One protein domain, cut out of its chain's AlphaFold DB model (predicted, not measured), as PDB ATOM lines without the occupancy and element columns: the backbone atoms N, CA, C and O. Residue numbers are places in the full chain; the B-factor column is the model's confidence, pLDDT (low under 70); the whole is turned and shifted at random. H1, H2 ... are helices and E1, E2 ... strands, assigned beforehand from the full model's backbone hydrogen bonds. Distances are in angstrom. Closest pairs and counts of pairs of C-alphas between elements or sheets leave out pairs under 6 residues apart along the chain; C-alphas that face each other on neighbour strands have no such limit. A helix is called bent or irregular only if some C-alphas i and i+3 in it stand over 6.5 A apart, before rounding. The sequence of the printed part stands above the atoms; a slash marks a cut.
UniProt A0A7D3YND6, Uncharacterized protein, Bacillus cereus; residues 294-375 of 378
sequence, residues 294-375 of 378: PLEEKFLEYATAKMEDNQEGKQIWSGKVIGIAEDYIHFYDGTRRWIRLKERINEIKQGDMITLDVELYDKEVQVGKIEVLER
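Overview. This is residues 294 to 375 of the 378 residues of an uncharacterized protein of Bacillus cereus (UniProt A0A7D3YND6). One strongly twisted sheet of five strands folds back on itself into two leaves, E3 and E2 facing E4 and E5, with the bent strand E1 as the hinge; the edge strands E3 and E5 come close near Ile 339 and Val 365, giving a small, half-closed barrel. The short helix H2 sits beside the sheet near E5 and E2, and the tiny H1 grazes it with residues 299 to 300. The printed part has 82 residues with two named helices and five named strands, in the order H1 E1 E2 E3 H2 E4 E5; the sheet runs E3 E2 E1 E4 E5, all antiparallel, and the class is mostly strand. It is compact, with a radius of gyration of the C-alphas of 11.4 A and spans of 28 by 28 by 19 A.

Arrangement. H1, residues 297 to 300, only grazes the sheet; its closest C-alpha to E1, residues 313 to 325, is that of Leu 300, 5.9 A from that of Ser 318. E1 bends by 97 degrees at residue 322, and its pairing is staggered: residues 313 to 320 pair with E4, residues 353 to 361, and residues 320 to 325 with E2, residues 328 to 332. E1 and E2 form a hairpin, with N 330 and O 323 at 2.8 A. E2 and E3, residues 336 to 340, form another, with N 331 and O 337 at 2.9 A. E1, E2 and E3 are a meander, each strand the antiparallel neighbour of the one before. H2, residues 342 to 347, is on the sheet at a height of 6.7 A, over none of its strands. In H2, 0 of 2 O i to N i+4 pairs are within hydrogen-bond range, and 2 of 3 O i to N i+3 pairs are; the other helix, of 4 residues, is too short for an O i to N i+4 pair. E4 is antiparallel to E1, with N 317 and O 356 at 2.9 A. E4 and E5, residues 364 to 374, form a hairpin, with N 357 and O 369 at 2.9 A. The closest C-alphas of E3 and E5 are those of Ile 339 and Val 365, 7.2 A apart.

Along the chain. H1 begins with C-alpha 297 at (132.391, -32.195, 35.735). E1 measures 26.1 A, E2 12.9 A and E3 13.3 A from first to last C-alpha. H2 measures 11.0 A and is only just irregular: C-alphas 343 and 346 are 6.8 A apart. E4, 24.3 A long, begins with C-alpha 353 at (130.322, -43.459, 32.966). E5, 26.5 A long, bends by 69 degrees at residue 368 and ends with C-alpha 374 at (126.368, -42.441, 30.146).

Size, cuts and confidence. The two C-alphas farthest apart are those of Asp 362 and Arg 375, at 31.8 A. The printed part has no cut. The link from H1 to E1, residues 301 to 312, is long; the other links are tight. The mean pLDDT of the printed part is 86.6, and residue 294 is under 70.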
ATOM      1  N   PRO A 294     139.665 -37.687  30.715       67.81
ATOM      2  CA  PRO A 294     138.760 -36.561  30.849       67.81
ATOM      3  C   PRO A 294     137.450 -37.042  31.490       67.81
ATOM      4  O   PRO A 294     136.688 -37.799  30.886       67.81
ATOM      5  N   LEU A 295     137.228 -36.626  32.736       74.12
ATOM      6  CA  LEU A 295     135.972 -36.768  33.466       74.12
ATOM      7  C   LEU A 295     135.194 -35.467  33.281       74.12
ATOM      8  O   LEU A 295     135.690 -34.392  33.619       74.12
ATOM      9  N   GLU A 296     133.988 -35.544  32.731       76.81
ATOM     10  CA  GLU A 296     133.140 -34.359  32.631       76.81
ATOM     11  C   GLU A 296     132.608 -33.973  34.016       76.81
ATOM     12  O   GLU A 296     132.019 -34.803  34.713       76.81
ATOM     13  N   GLU A 297     132.769 -32.702  34.402       76.62
ATOM     14  CA  GLU A 297     132.391 -32.195  35.735       76.62
ATOM     15  C   GLU A 297     130.925 -32.489  36.096       76.62
ATOM     16  O   GLU A 297     130.622 -32.779  37.251       76.62
ATOM     17  N   LYS A 298     130.031 -32.526  35.098       80.25
ATOM     18  CA  LYS A 298     128.597 -32.819  35.267       80.25
ATOM     19  C   LYS A 298     128.309 -34.179  35.919       80.25
ATOM     20  O   LYS A 298     127.241 -34.364  36.490       80.25
ATOM     21  N   PHE A 299     129.222 -35.147  35.811       79.81
ATOM     22  CA  PHE A 299     129.046 -36.482  36.390       79.81
ATOM     23  C   PHE A 299     129.618 -36.602  37.807       79.81
ATOM     24  O   PHE A 299     129.224 -37.492  38.561       79.81
ATOM     25  N   LEU A 300     130.508 -35.685  38.191       78.00
ATOM     26  CA  LEU A 300     131.091 -35.649  39.532       78.00
ATOM     27  C   LEU A 300     130.078 -35.174  40.582       78.00
ATOM     28  O   LEU A 300     130.199 -35.544  41.744       78.00
ATOM     29  N   GLU A 301     129.041 -34.431  40.179       84.44
ATOM     30  CA  GLU A 301     127.961 -33.974  41.068       84.44
ATOM     31  C   GLU A 301     127.179 -35.125  41.729       84.44
ATOM     32  O   GLU A 301     126.558 -34.929  42.772       84.44
ATOM     33  N   TYR A 302     127.214 -36.327  41.143       84.38
ATOM     34  CA  TYR A 302     126.543 -37.513  41.685       84.38
ATOM     35  C   TYR A 302     127.369 -38.246  42.754       84.38
ATOM     36  O   TYR A 302     126.832 -39.122  43.431       84.38
ATOM     37  N   ALA A 303     128.656 -37.916  42.909       87.56
ATOM     38  CA  ALA A 303     129.532 -38.567  43.878       87.56
ATOM     39  C   ALA A 303     129.385 -37.932  45.268       87.56
ATOM     40  O   ALA A 303     129.346 -36.711  45.409       87.56
ATOM     41  N   THR A 304     129.358 -38.755  46.317       89.38
ATOM     42  CA  THR A 304     129.404 -38.268  47.707       89.38
ATOM     43  C   THR A 304     130.827 -38.204  48.254       89.38
ATOM     44  O   THR A 304     131.069 -37.493  49.225       89.38
ATOM     45  N   ALA A 305     131.747 -38.975  47.671       88.25
ATOM     46  CA  ALA A 305     133.157 -39.051  48.044       88.25
ATOM     47  C   ALA A 305     133.983 -39.541  46.846       88.25
ATOM     48  O   ALA A 305     133.430 -40.119  45.906       88.25
ATOM     49  N   LYS A 306     135.300 -39.346  46.898       86.81
ATOM     50  CA  LYS A 306     136.245 -39.977  45.972       86.81
ATOM     51  C   LYS A 306     136.945 -41.165  46.621       86.81
ATOM     52  O   LYS A 306     137.101 -41.229  47.838       86.81
ATOM     53  N   MET A 307     137.475 -42.062  45.796       88.06
ATOM     54  CA  MET A 307     138.326 -43.170  46.224       88.06
ATOM     55  C   MET A 307     139.567 -42.692  46.988       88.06
ATOM     56  O   MET A 307     139.985 -43.346  47.942       88.06
ATOM     57  N   GLU A 308     140.144 -41.549  46.598       85.38
ATOM     58  CA  GLU A 308     141.317 -40.966  47.265       85.38
ATOM     59  C   GLU A 308     141.036 -40.505  48.703       85.38
ATOM     60  O   GLU A 308     141.960 -40.457  49.517       85.38
ATOM     61  N   ASP A 309     139.771 -40.231  49.035       84.38
ATOM     62  CA  ASP A 309     139.384 -39.720  50.349       84.38
ATOM     63  C   ASP A 309     139.466 -40.798  51.443       84.38
ATOM     64  O   ASP A 309     139.556 -40.454  52.622       84.38
ATOM     65  N   ASN A 310     139.447 -42.092  51.076       81.75
ATOM     66  CA  ASN A 310     139.518 -43.245  51.994       81.75
ATOM     67  C   ASN A 310     138.575 -43.144  53.211       81.75
ATOM     68  O   ASN A 310     138.877 -43.636  54.299       81.75
ATOM     69  N   GLN A 311     137.425 -42.495  53.039       86.50
ATOM     70  CA  GLN A 311     136.414 -42.414  54.084       86.50
ATOM     71  C   GLN A 311     135.763 -43.793  54.256       86.50
ATOM     72  O   GLN A 311     135.578 -44.517  53.283       86.50
ATOM     73  N   GLU A 312     135.404 -44.176  55.476       89.88
ATOM     74  CA  GLU A 312     134.691 -45.435  55.722       89.88
ATOM     75  C   GLU A 312     133.171 -45.255  55.611       89.88
ATOM     76  O   GLU A 312     132.640 -44.148  55.744       89.88
ATOM     77  N   GLY A 313     132.458 -46.363  55.398       91.56
ATOM     78  CA  GLY A 313     130.999 -46.401  55.331       91.56
ATOM     79  C   GLY A 313     130.437 -46.299  53.912       91.56
ATOM     80  O   GLY A 313     131.119 -46.588  52.929       91.56
ATOM     81  N   LYS A 314     129.150 -45.940  53.820       92.06
ATOM     82  CA  LYS A 314     128.389 -45.908  52.561       92.06
ATOM     83  C   LYS A 314     128.669 -44.644  51.766       92.06
ATOM     84  O   LYS A 314     128.532 -43.543  52.299       92.06
ATOM     85  N   GLN A 315     129.021 -44.813  50.500       93.44
ATOM     86  CA  GLN A 315     129.433 -43.742  49.602       93.44
ATOM     87  C   GLN A 315     128.967 -44.015  48.183       93.44
ATOM     88  O   GLN A 315     128.769 -45.159  47.796       93.44
ATOM     89  N   ILE A 316     128.863 -42.950  47.401       93.19
ATOM     90  CA  ILE A 316     128.655 -43.007  45.964       93.19
ATOM     91  C   ILE A 316     129.922 -42.493  45.298       93.19
ATOM     92  O   ILE A 316     130.325 -41.351  45.534       93.19
ATOM     93  N   TRP A 317     130.529 -43.328  44.463       93.62
ATOM     94  CA  TRP A 317     131.642 -42.944  43.602       93.62
ATOM     95  C   TRP A 317     131.146 -42.802  42.168       93.62
ATOM     96  O   TRP A 317     130.474 -43.699  41.664       93.62
ATOM     97  N   SER A 318     131.505 -41.707  41.501       92.62
ATOM     98  CA  SER A 318     131.191 -41.477  40.086       92.62
ATOM     99  C   SER A 318     132.470 -41.463  39.273       92.62
ATOM    100  O   SER A 318     133.411 -40.744  39.607       92.62
ATOM    101  N   GLY A 319     132.511 -42.239  38.195       90.88
ATOM    102  CA  GLY A 319     133.734 -42.392  37.426       90.88
ATOM    103  C   GLY A 319     133.562 -43.207  36.159       90.88
ATOM    104  O   GLY A 319     132.503 -43.776  35.880       90.88
ATOM    105  N   LYS A 320     134.634 -43.245  35.371       90.56
ATOM    106  CA  LYS A 320     134.670 -43.939  34.088       90.56
ATOM    107  C   LYS A 320     135.225 -45.345  34.256       90.56
ATOM    108  O   LYS A 320     136.226 -45.554  34.942       90.56
ATOM    109  N   VAL A 321     134.616 -46.301  33.570       90.31
ATOM    110  CA  VAL A 321     135.156 -47.651  33.423       90.31
ATOM    111  C   VAL A 321     136.240 -47.607  32.357       90.31
ATOM    112  O   VAL A 321     135.962 -47.341  31.196       90.31
ATOM    113  N   ILE A 322     137.489 -47.835  32.739       86.19
ATOM    114  CA  ILE A 322     138.635 -47.765  31.821       86.19
ATOM    115  C   ILE A 322     139.070 -49.141  31.316       86.19
ATOM    116  O   ILE A 322     139.670 -49.229  30.250       86.19
ATOM    117  N   GLY A 323     138.681 -50.212  32.008       82.81
ATOM    118  CA  GLY A 323     138.973 -51.591  31.626       82.81
ATOM    119  C   GLY A 323     138.028 -52.580  32.304       82.81
ATOM    120  O   GLY A 323     137.394 -52.258  33.311       82.81
ATOM    121  N   ILE A 324     137.923 -53.777  31.737       86.88
ATOM    122  CA  ILE A 324     137.101 -54.878  32.247       86.88
ATOM    123  C   ILE A 324     137.946 -56.150  32.185       86.88
ATOM    124  O   ILE A 324     138.518 -56.453  31.140       86.88
ATOM    125  N   ALA A 325     138.021 -56.886  33.291       84.31
ATOM    126  CA  ALA A 325     138.704 -58.171  33.372       84.31
ATOM    127  C   ALA A 325     137.898 -59.128  34.256       84.31
ATOM    128  O   ALA A 325     137.788 -58.915  35.461       84.31
ATOM    129  N   GLU A 326     137.351 -60.190  33.659       85.50
ATOM    130  CA  GLU A 326     136.528 -61.198  34.347       85.50
ATOM    131  C   GLU A 326     135.397 -60.571  35.191       85.50
ATOM    132  O   GLU A 326     134.471 -59.991  34.633       85.50
ATOM    133  N   ASP A 327     135.491 -60.672  36.522       88.06
ATOM    134  CA  ASP A 327     134.552 -60.137  37.517       88.06
ATOM    135  C   ASP A 327     134.902 -58.713  37.988       88.06
ATOM    136  O   ASP A 327     134.277 -58.194  38.922       88.06
ATOM    137  N   TYR A 328     135.933 -58.095  37.414       88.31
ATOM    138  CA  TYR A 328     136.500 -56.832  37.865       88.31
ATOM    139  C   TYR A 328     136.387 -55.739  36.807       88.31
ATOM    140  O   TYR A 328     136.642 -55.949  35.622       88.31
ATOM    141  N   ILE A 329     136.084 -54.527  37.266       90.81
ATOM    142  CA  ILE A 329     136.231 -53.311  36.466       90.81
ATOM    143  C   ILE A 329     137.442 -52.523  36.939       90.81
ATOM    144  O   ILE A 329     137.709 -52.427  38.138       90.81
ATOM    145  N   HIS A 330     138.154 -51.926  35.995       90.50
ATOM    146  CA  HIS A 330     139.133 -50.890  36.265       90.50
ATOM    147  C   HIS A 330     138.379 -49.558  36.248       90.50
ATOM    148  O   HIS A 330     137.891 -49.123  35.205       90.50
ATOM    149  N   PHE A 331     138.208 -48.955  37.420       90.75
ATOM    150  CA  PHE A 331     137.390 -47.763  37.628       90.75
ATOM    151  C   PHE A 331     138.272 -46.537  37.875       90.75
ATOM    152  O   PHE A 331     139.289 -46.632  38.571       90.75
ATOM    153  N   TYR A 332     137.879 -45.398  37.299       89.25
ATOM    154  CA  TYR A 332     138.604 -44.135  37.393       89.25
ATOM    155  C   TYR A 332     137.710 -42.961  37.807       89.25
ATOM    156  O   TYR A 332     136.809 -42.578  37.064       89.25
ATOM    157  N   ASP A 333     138.023 -42.338  38.944       84.69
ATOM    158  CA  ASP A 333     137.358 -41.132  39.479       84.69
ATOM    159  C   ASP A 333     138.325 -39.938  39.673       84.69
ATOM    160  O   ASP A 333     138.020 -38.955  40.350       84.69
ATOM    161  N   GLY A 334     139.526 -40.049  39.100       80.19
ATOM    162  CA  GLY A 334     140.704 -39.241  39.436       80.19
ATOM    163  C   GLY A 334     141.844 -40.110  39.972       80.19
ATOM    164  O   GLY A 334     143.016 -39.838  39.705       80.19
ATOM    165  N   THR A 335     141.495 -41.220  40.625       81.19
ATOM    166  CA  THR A 335     142.405 -42.324  40.952       81.19
ATOM    167  C   THR A 335     141.935 -43.623  40.312       81.19
ATOM    168  O   THR A 335     140.810 -43.714  39.831       81.19
ATOM    169  N   ARG A 336     142.820 -44.619  40.234       85.19
ATOM    170  CA  ARG A 336     142.559 -45.902  39.573       85.19
ATOM    171  C   ARG A 336     142.393 -47.006  40.602       85.19
ATOM    172  O   ARG A 336     143.241 -47.145  41.486       85.19
ATOM    173  N   ARG A 337     141.355 -47.828  40.454       86.88
ATOM    174  CA  ARG A 337     141.161 -49.008  41.301       86.88
ATOM    175  C   ARG A 337     140.463 -50.132  40.552       86.88
ATOM    176  O   ARG A 337     139.511 -49.899  39.813       86.88
ATOM    177  N   TRP A 338     140.917 -51.361  40.785       89.50
ATOM    178  CA  TRP A 338     140.184 -52.556  40.386       89.50
ATOM    179  C   TRP A 338     139.090 -52.851  41.411       89.50
ATOM    180  O   TRP A 338     139.369 -52.982  42.604       89.50
ATOM    181  N   ILE A 339     137.846 -52.938  40.946       89.06
ATOM    182  CA  ILE A 339     136.663 -53.143  41.782       89.06
ATOM    183  C   ILE A 339     135.952 -54.407  41.318       89.06
ATOM    184  O   ILE A 339     135.647 -54.564  40.137       89.06
ATOM    185  N   ARG A 340     135.676 -55.313  42.258       88.75
ATOM    186  CA  ARG A 340     134.990 -56.574  41.975       88.75
ATOM    187  C   ARG A 340     133.479 -56.361  41.915       88.75
ATOM    188  O   ARG A 340     132.879 -55.953  42.906       88.75
ATOM    189  N   LEU A 341     132.865 -56.705  40.787       85.06
ATOM    190  CA  LEU A 341     131.423 -56.580  40.542       85.06
ATOM    191  C   LEU A 341     130.678 -57.914  40.462       85.06
ATOM    192  O   LEU A 341     129.444 -57.917  40.499       85.06
ATOM    193  N   LYS A 342     131.404 -59.041  40.396       82.31
ATOM    194  CA  LYS A 342     130.816 -60.385  40.247       82.31
ATOM    195  C   LYS A 342     129.882 -60.411  39.016       82.31
ATOM    196  O   LYS A 342     130.192 -59.823  37.986       82.31
ATOM    197  N   GLU A 343     128.697 -61.007  39.136       74.62
ATOM    198  CA  GLU A 343     127.740 -61.235  38.037       74.62
ATOM    199  C   GLU A 343     127.196 -59.962  37.356       74.62
ATOM    200  O   GLU A 343     126.632 -60.032  36.264       74.62
ATOM    201  N   ARG A 344     127.366 -58.786  37.975       76.50
ATOM    202  CA  ARG A 344     126.823 -57.509  37.480       76.50
ATOM    203  C   ARG A 344     127.689 -56.839  36.419       76.50
ATOM    204  O   ARG A 344     127.309 -55.800  35.886       76.50
ATOM    205  N   ILE A 345     128.833 -57.436  36.092       80.31
ATOM    206  CA  ILE A 345     129.748 -56.919  35.073       80.31
ATOM    207  C   ILE A 345     129.113 -56.883  33.676       80.31
ATOM    208  O   ILE A 345     129.407 -55.990  32.890       80.31
ATOM    209  N   ASN A 346     128.164 -57.786  33.401       80.50
ATOM    210  CA  ASN A 346     127.461 -57.879  32.116       80.50
ATOM    211  C   ASN A 346     126.629 -56.627  31.772       80.50
ATOM    212  O   ASN A 346     126.231 -56.445  30.622       80.50
ATOM    213  N   GLU A 347     126.327 -55.780  32.759       82.25
ATOM    214  CA  GLU A 347     125.531 -54.560  32.584       82.25
ATOM    215  C   GLU A 347     126.375 -53.344  32.168       82.25
ATOM    216  O   GLU A 347     125.811 -52.297  31.839       82.25
ATOM    217  N   ILE A 348     127.704 -53.487  32.169       87.75
ATOM    218  CA  ILE A 348     128.678 -52.402  32.072       87.75
ATOM    219  C   ILE A 348     129.617 -52.666  30.900       87.75
ATOM    220  O   ILE A 348     130.077 -53.788  30.693       87.75
ATOM    221  N   LYS A 349     129.931 -51.622  30.138       87.81
ATOM    222  CA  LYS A 349     130.927 -51.673  29.072       87.81
ATOM    223  C   LYS A 349     132.135 -50.812  29.399       87.81
ATOM    224  O   LYS A 349     132.063 -49.850  30.163       87.81
ATOM    225  N   GLN A 350     133.264 -51.166  28.792       86.38
ATOM    226  CA  GLN A 350     134.445 -50.323  28.843       86.38
ATOM    227  C   GLN A 350     134.110 -48.950  28.251       86.38
ATOM    228  O   GLN A 350     133.506 -48.836  27.188       86.38
ATOM    229  N   GLY A 351     134.505 -47.911  28.973       84.50
ATOM    230  CA  GLY A 351     134.279 -46.513  28.655       84.50
ATOM    231  C   GLY A 351     132.985 -45.923  29.221       84.50
ATOM    232  O   GLY A 351     132.859 -44.698  29.184       84.50
ATOM    233  N   ASP A 352     132.070 -46.732  29.766       89.25
ATOM    234  CA  ASP A 352     130.841 -46.231  30.392       89.25
ATOM    235  C   ASP A 352     131.160 -45.311  31.581       89.25
ATOM    236  O   ASP A 352     132.108 -45.538  32.341       89.25
ATOM    237  N   MET A 353     130.338 -44.276  31.755       90.50
ATOM    238  CA  MET A 353     130.322 -43.459  32.966       90.50
ATOM    239  C   MET A 353     129.303 -44.054  33.930       90.50
ATOM    240  O   MET A 353     128.124 -44.175  33.583       90.50
ATOM    241  N   ILE A 354     129.733 -44.411  35.138       92.94
ATOM    242  CA  ILE A 354     128.885 -45.100  36.112       92.94
ATOM    243  C   ILE A 354     128.965 -44.449  37.493       92.94
ATOM    244  O   ILE A 354     129.976 -43.840  37.849       92.94
ATOM    245  N   THR A 355     127.910 -44.630  38.284       93.50
ATOM    246  CA  THR A 355     127.952 -44.473  39.739       93.50
ATOM    247  C   THR A 355     127.983 -45.835  40.416       93.50
ATOM    248  O   THR A 355     127.307 -46.780  39.999       93.50
ATOM    249  N   LEU A 356     128.781 -45.930  41.473       92.81
ATOM    250  CA  LEU A 356     128.901 -47.095  42.335       92.81
ATOM    251  C   LEU A 356     128.481 -46.694  43.747       92.81
ATOM    252  O   LEU A 356     129.167 -45.904  44.389       92.81
ATOM    253  N   ASP A 357     127.385 -47.267  44.237       92.94
ATOM    254  CA  ASP A 357     127.101 -47.311  45.673       92.94
ATOM    255  C   ASP A 357     128.077 -48.315  46.281       92.94
ATOM    256  O   ASP A 357     127.993 -49.514  45.998       92.94
ATOM    257  N   VAL A 358     129.002 -47.839  47.102       92.50
ATOM    258  CA  VAL A 358     130.014 -48.657  47.758       92.50
ATOM    259  C   VAL A 358     129.908 -48.550  49.270       92.50
ATOM    260  O   VAL A 358     129.540 -47.517  49.825       92.50
ATOM    261  N   GLU A 359     130.262 -49.628  49.948       92.75
ATOM    262  CA  GLU A 359     130.500 -49.643  51.385       92.75
ATOM    263  C   GLU A 359     131.973 -49.994  51.604       92.75
ATOM    264  O   GLU A 359     132.415 -51.088  51.238       92.75
ATOM    265  N   LEU A 360     132.744 -49.027  52.118       89.81
ATOM    266  CA  LEU A 360     134.168 -49.193  52.412       89.81
ATOM    267  C   LEU A 360     134.350 -49.562  53.888       89.81
ATOM    268  O   LEU A 360     133.969 -48.789  54.771       89.81
ATOM    269  N   TYR A 361     134.964 -50.716  54.148       87.88
ATOM    270  CA  TYR A 361     135.332 -51.162  55.493       87.88
ATOM    271  C   TYR A 361     136.725 -51.786  55.466       87.88
ATOM    272  O   TYR A 361     136.963 -52.691  54.673       87.88
ATOM    273  N   ASP A 362     137.653 -51.285  56.286       84.44
ATOM    274  CA  ASP A 362     139.038 -51.779  56.364       84.44
ATOM    275  C   ASP A 362     139.697 -51.994  54.983       84.44
ATOM    276  O   ASP A 362     140.316 -53.013  54.685       84.44
ATOM    277  N   LYS A 363     139.513 -51.010  54.090       78.50
ATOM    278  CA  LYS A 363     139.974 -50.998  52.686       78.50
ATOM    279  C   LYS A 363     139.291 -52.001  51.750       78.50
ATOM    280  O   LYS A 363     139.557 -51.931  50.546       78.50
ATOM    281  N   GLU A 364     138.404 -52.868  52.223       85.06
ATOM    282  CA  GLU A 364     137.554 -53.683  51.359       85.06
ATOM    283  C   GLU A 364     136.421 -52.842  50.767       85.06
ATOM    284  O   GLU A 364     135.765 -52.073  51.466       85.06
ATOM    285  N   VAL A 365     136.193 -52.997  49.461       88.56
ATOM    286  CA  VAL A 365     135.128 -52.304  48.726       88.56
ATOM    287  C   VAL A 365     134.019 -53.301  48.434       88.56
ATOM    288  O   VAL A 365     134.219 -54.241  47.662       88.56
ATOM    289  N   GLN A 366     132.842 -53.081  49.014       89.81
ATOM    290  CA  GLN A 366     131.637 -53.828  48.661       89.81
ATOM    291  C   GLN A 366     130.737 -52.971  47.781       89.81
ATOM    292  O   GLN A 366     130.321 -51.890  48.184       89.81
ATOM    293  N   VAL A 367     130.427 -53.453  46.577       90.44
ATOM    294  CA  VAL A 367     129.565 -52.728  45.636       90.44
ATOM    295  C   VAL A 367     128.105 -53.128  45.840       90.44
ATOM    296  O   VAL A 367     127.734 -54.289  45.670       90.44
ATOM    297  N   GLY A 368     127.280 -52.146  46.193       86.75
ATOM    298  CA  GLY A 368     125.850 -52.264  46.444       86.75
ATOM    299  C   GLY A 368     125.003 -52.046  45.193       86.75
ATOM    300  O   GLY A 368     124.406 -52.990  44.683       86.75
ATOM    301  N   LYS A 369     124.923 -50.818  44.675       88.50
ATOM    302  CA  LYS A 369     124.161 -50.456  43.462       88.50
ATOM    303  C   LYS A 369     125.110 -49.901  42.400       88.50
ATOM    304  O   LYS A 369     126.157 -49.358  42.718       88.50
ATOM    305  N   ILE A 370     124.732 -50.080  41.140       90.56
ATOM    306  CA  ILE A 370     125.464 -49.581  39.982       90.56
ATOM    307  C   ILE A 370     124.430 -48.881  39.115       90.56
ATOM    308  O   ILE A 370     123.386 -49.478  38.831       90.56
ATOM    309  N   GLU A 371     124.689 -47.641  38.720       90.88
ATOM    310  CA  GLU A 371     123.875 -46.935  37.733       90.88
ATOM    311  C   GLU A 371     124.769 -46.432  36.607       90.88
ATOM    312  O   GLU A 371     125.820 -45.844  36.844       90.88
ATOM    313  N   VAL A 372     124.355 -46.664  35.364       90.50
ATOM    314  CA  VAL A 372     125.077 -46.155  34.196       90.50
ATOM    315  C   VAL A 372     124.545 -44.764  33.875       90.50
ATOM    316  O   VAL A 372     123.378 -44.620  33.510       90.50
ATOM    317  N   LEU A 373     125.395 -43.750  34.027       87.44
ATOM    318  CA  LEU A 373     125.079 -42.347  33.752       87.44
ATOM    319  C   LEU A 373     125.159 -42.036  32.256       87.44
ATOM    320  O   LEU A 373     124.315 -41.323  31.717       87.44
ATOM    321  N   GLU A 374     126.163 -42.590  31.583       89.25
ATOM    322  CA  GLU A 374     126.368 -42.441  30.146       89.25
ATOM    323  C   GLU A 374     126.942 -43.733  29.579       89.25
ATOM    324  O   GLU A 374     127.899 -44.292  30.118       89.25
ATOM    325  N   ARG A 375     126.337 -44.206  28.487       87.19
ATOM    326  CA  ARG A 375     126.829 -45.367  27.749       87.19
ATOM    327  C   ARG A 375     127.725 -44.923  26.617       87.19
ATOM    328  O   ARG A 375     127.361 -44.016  25.868       87.19
TER     329      ARG A 375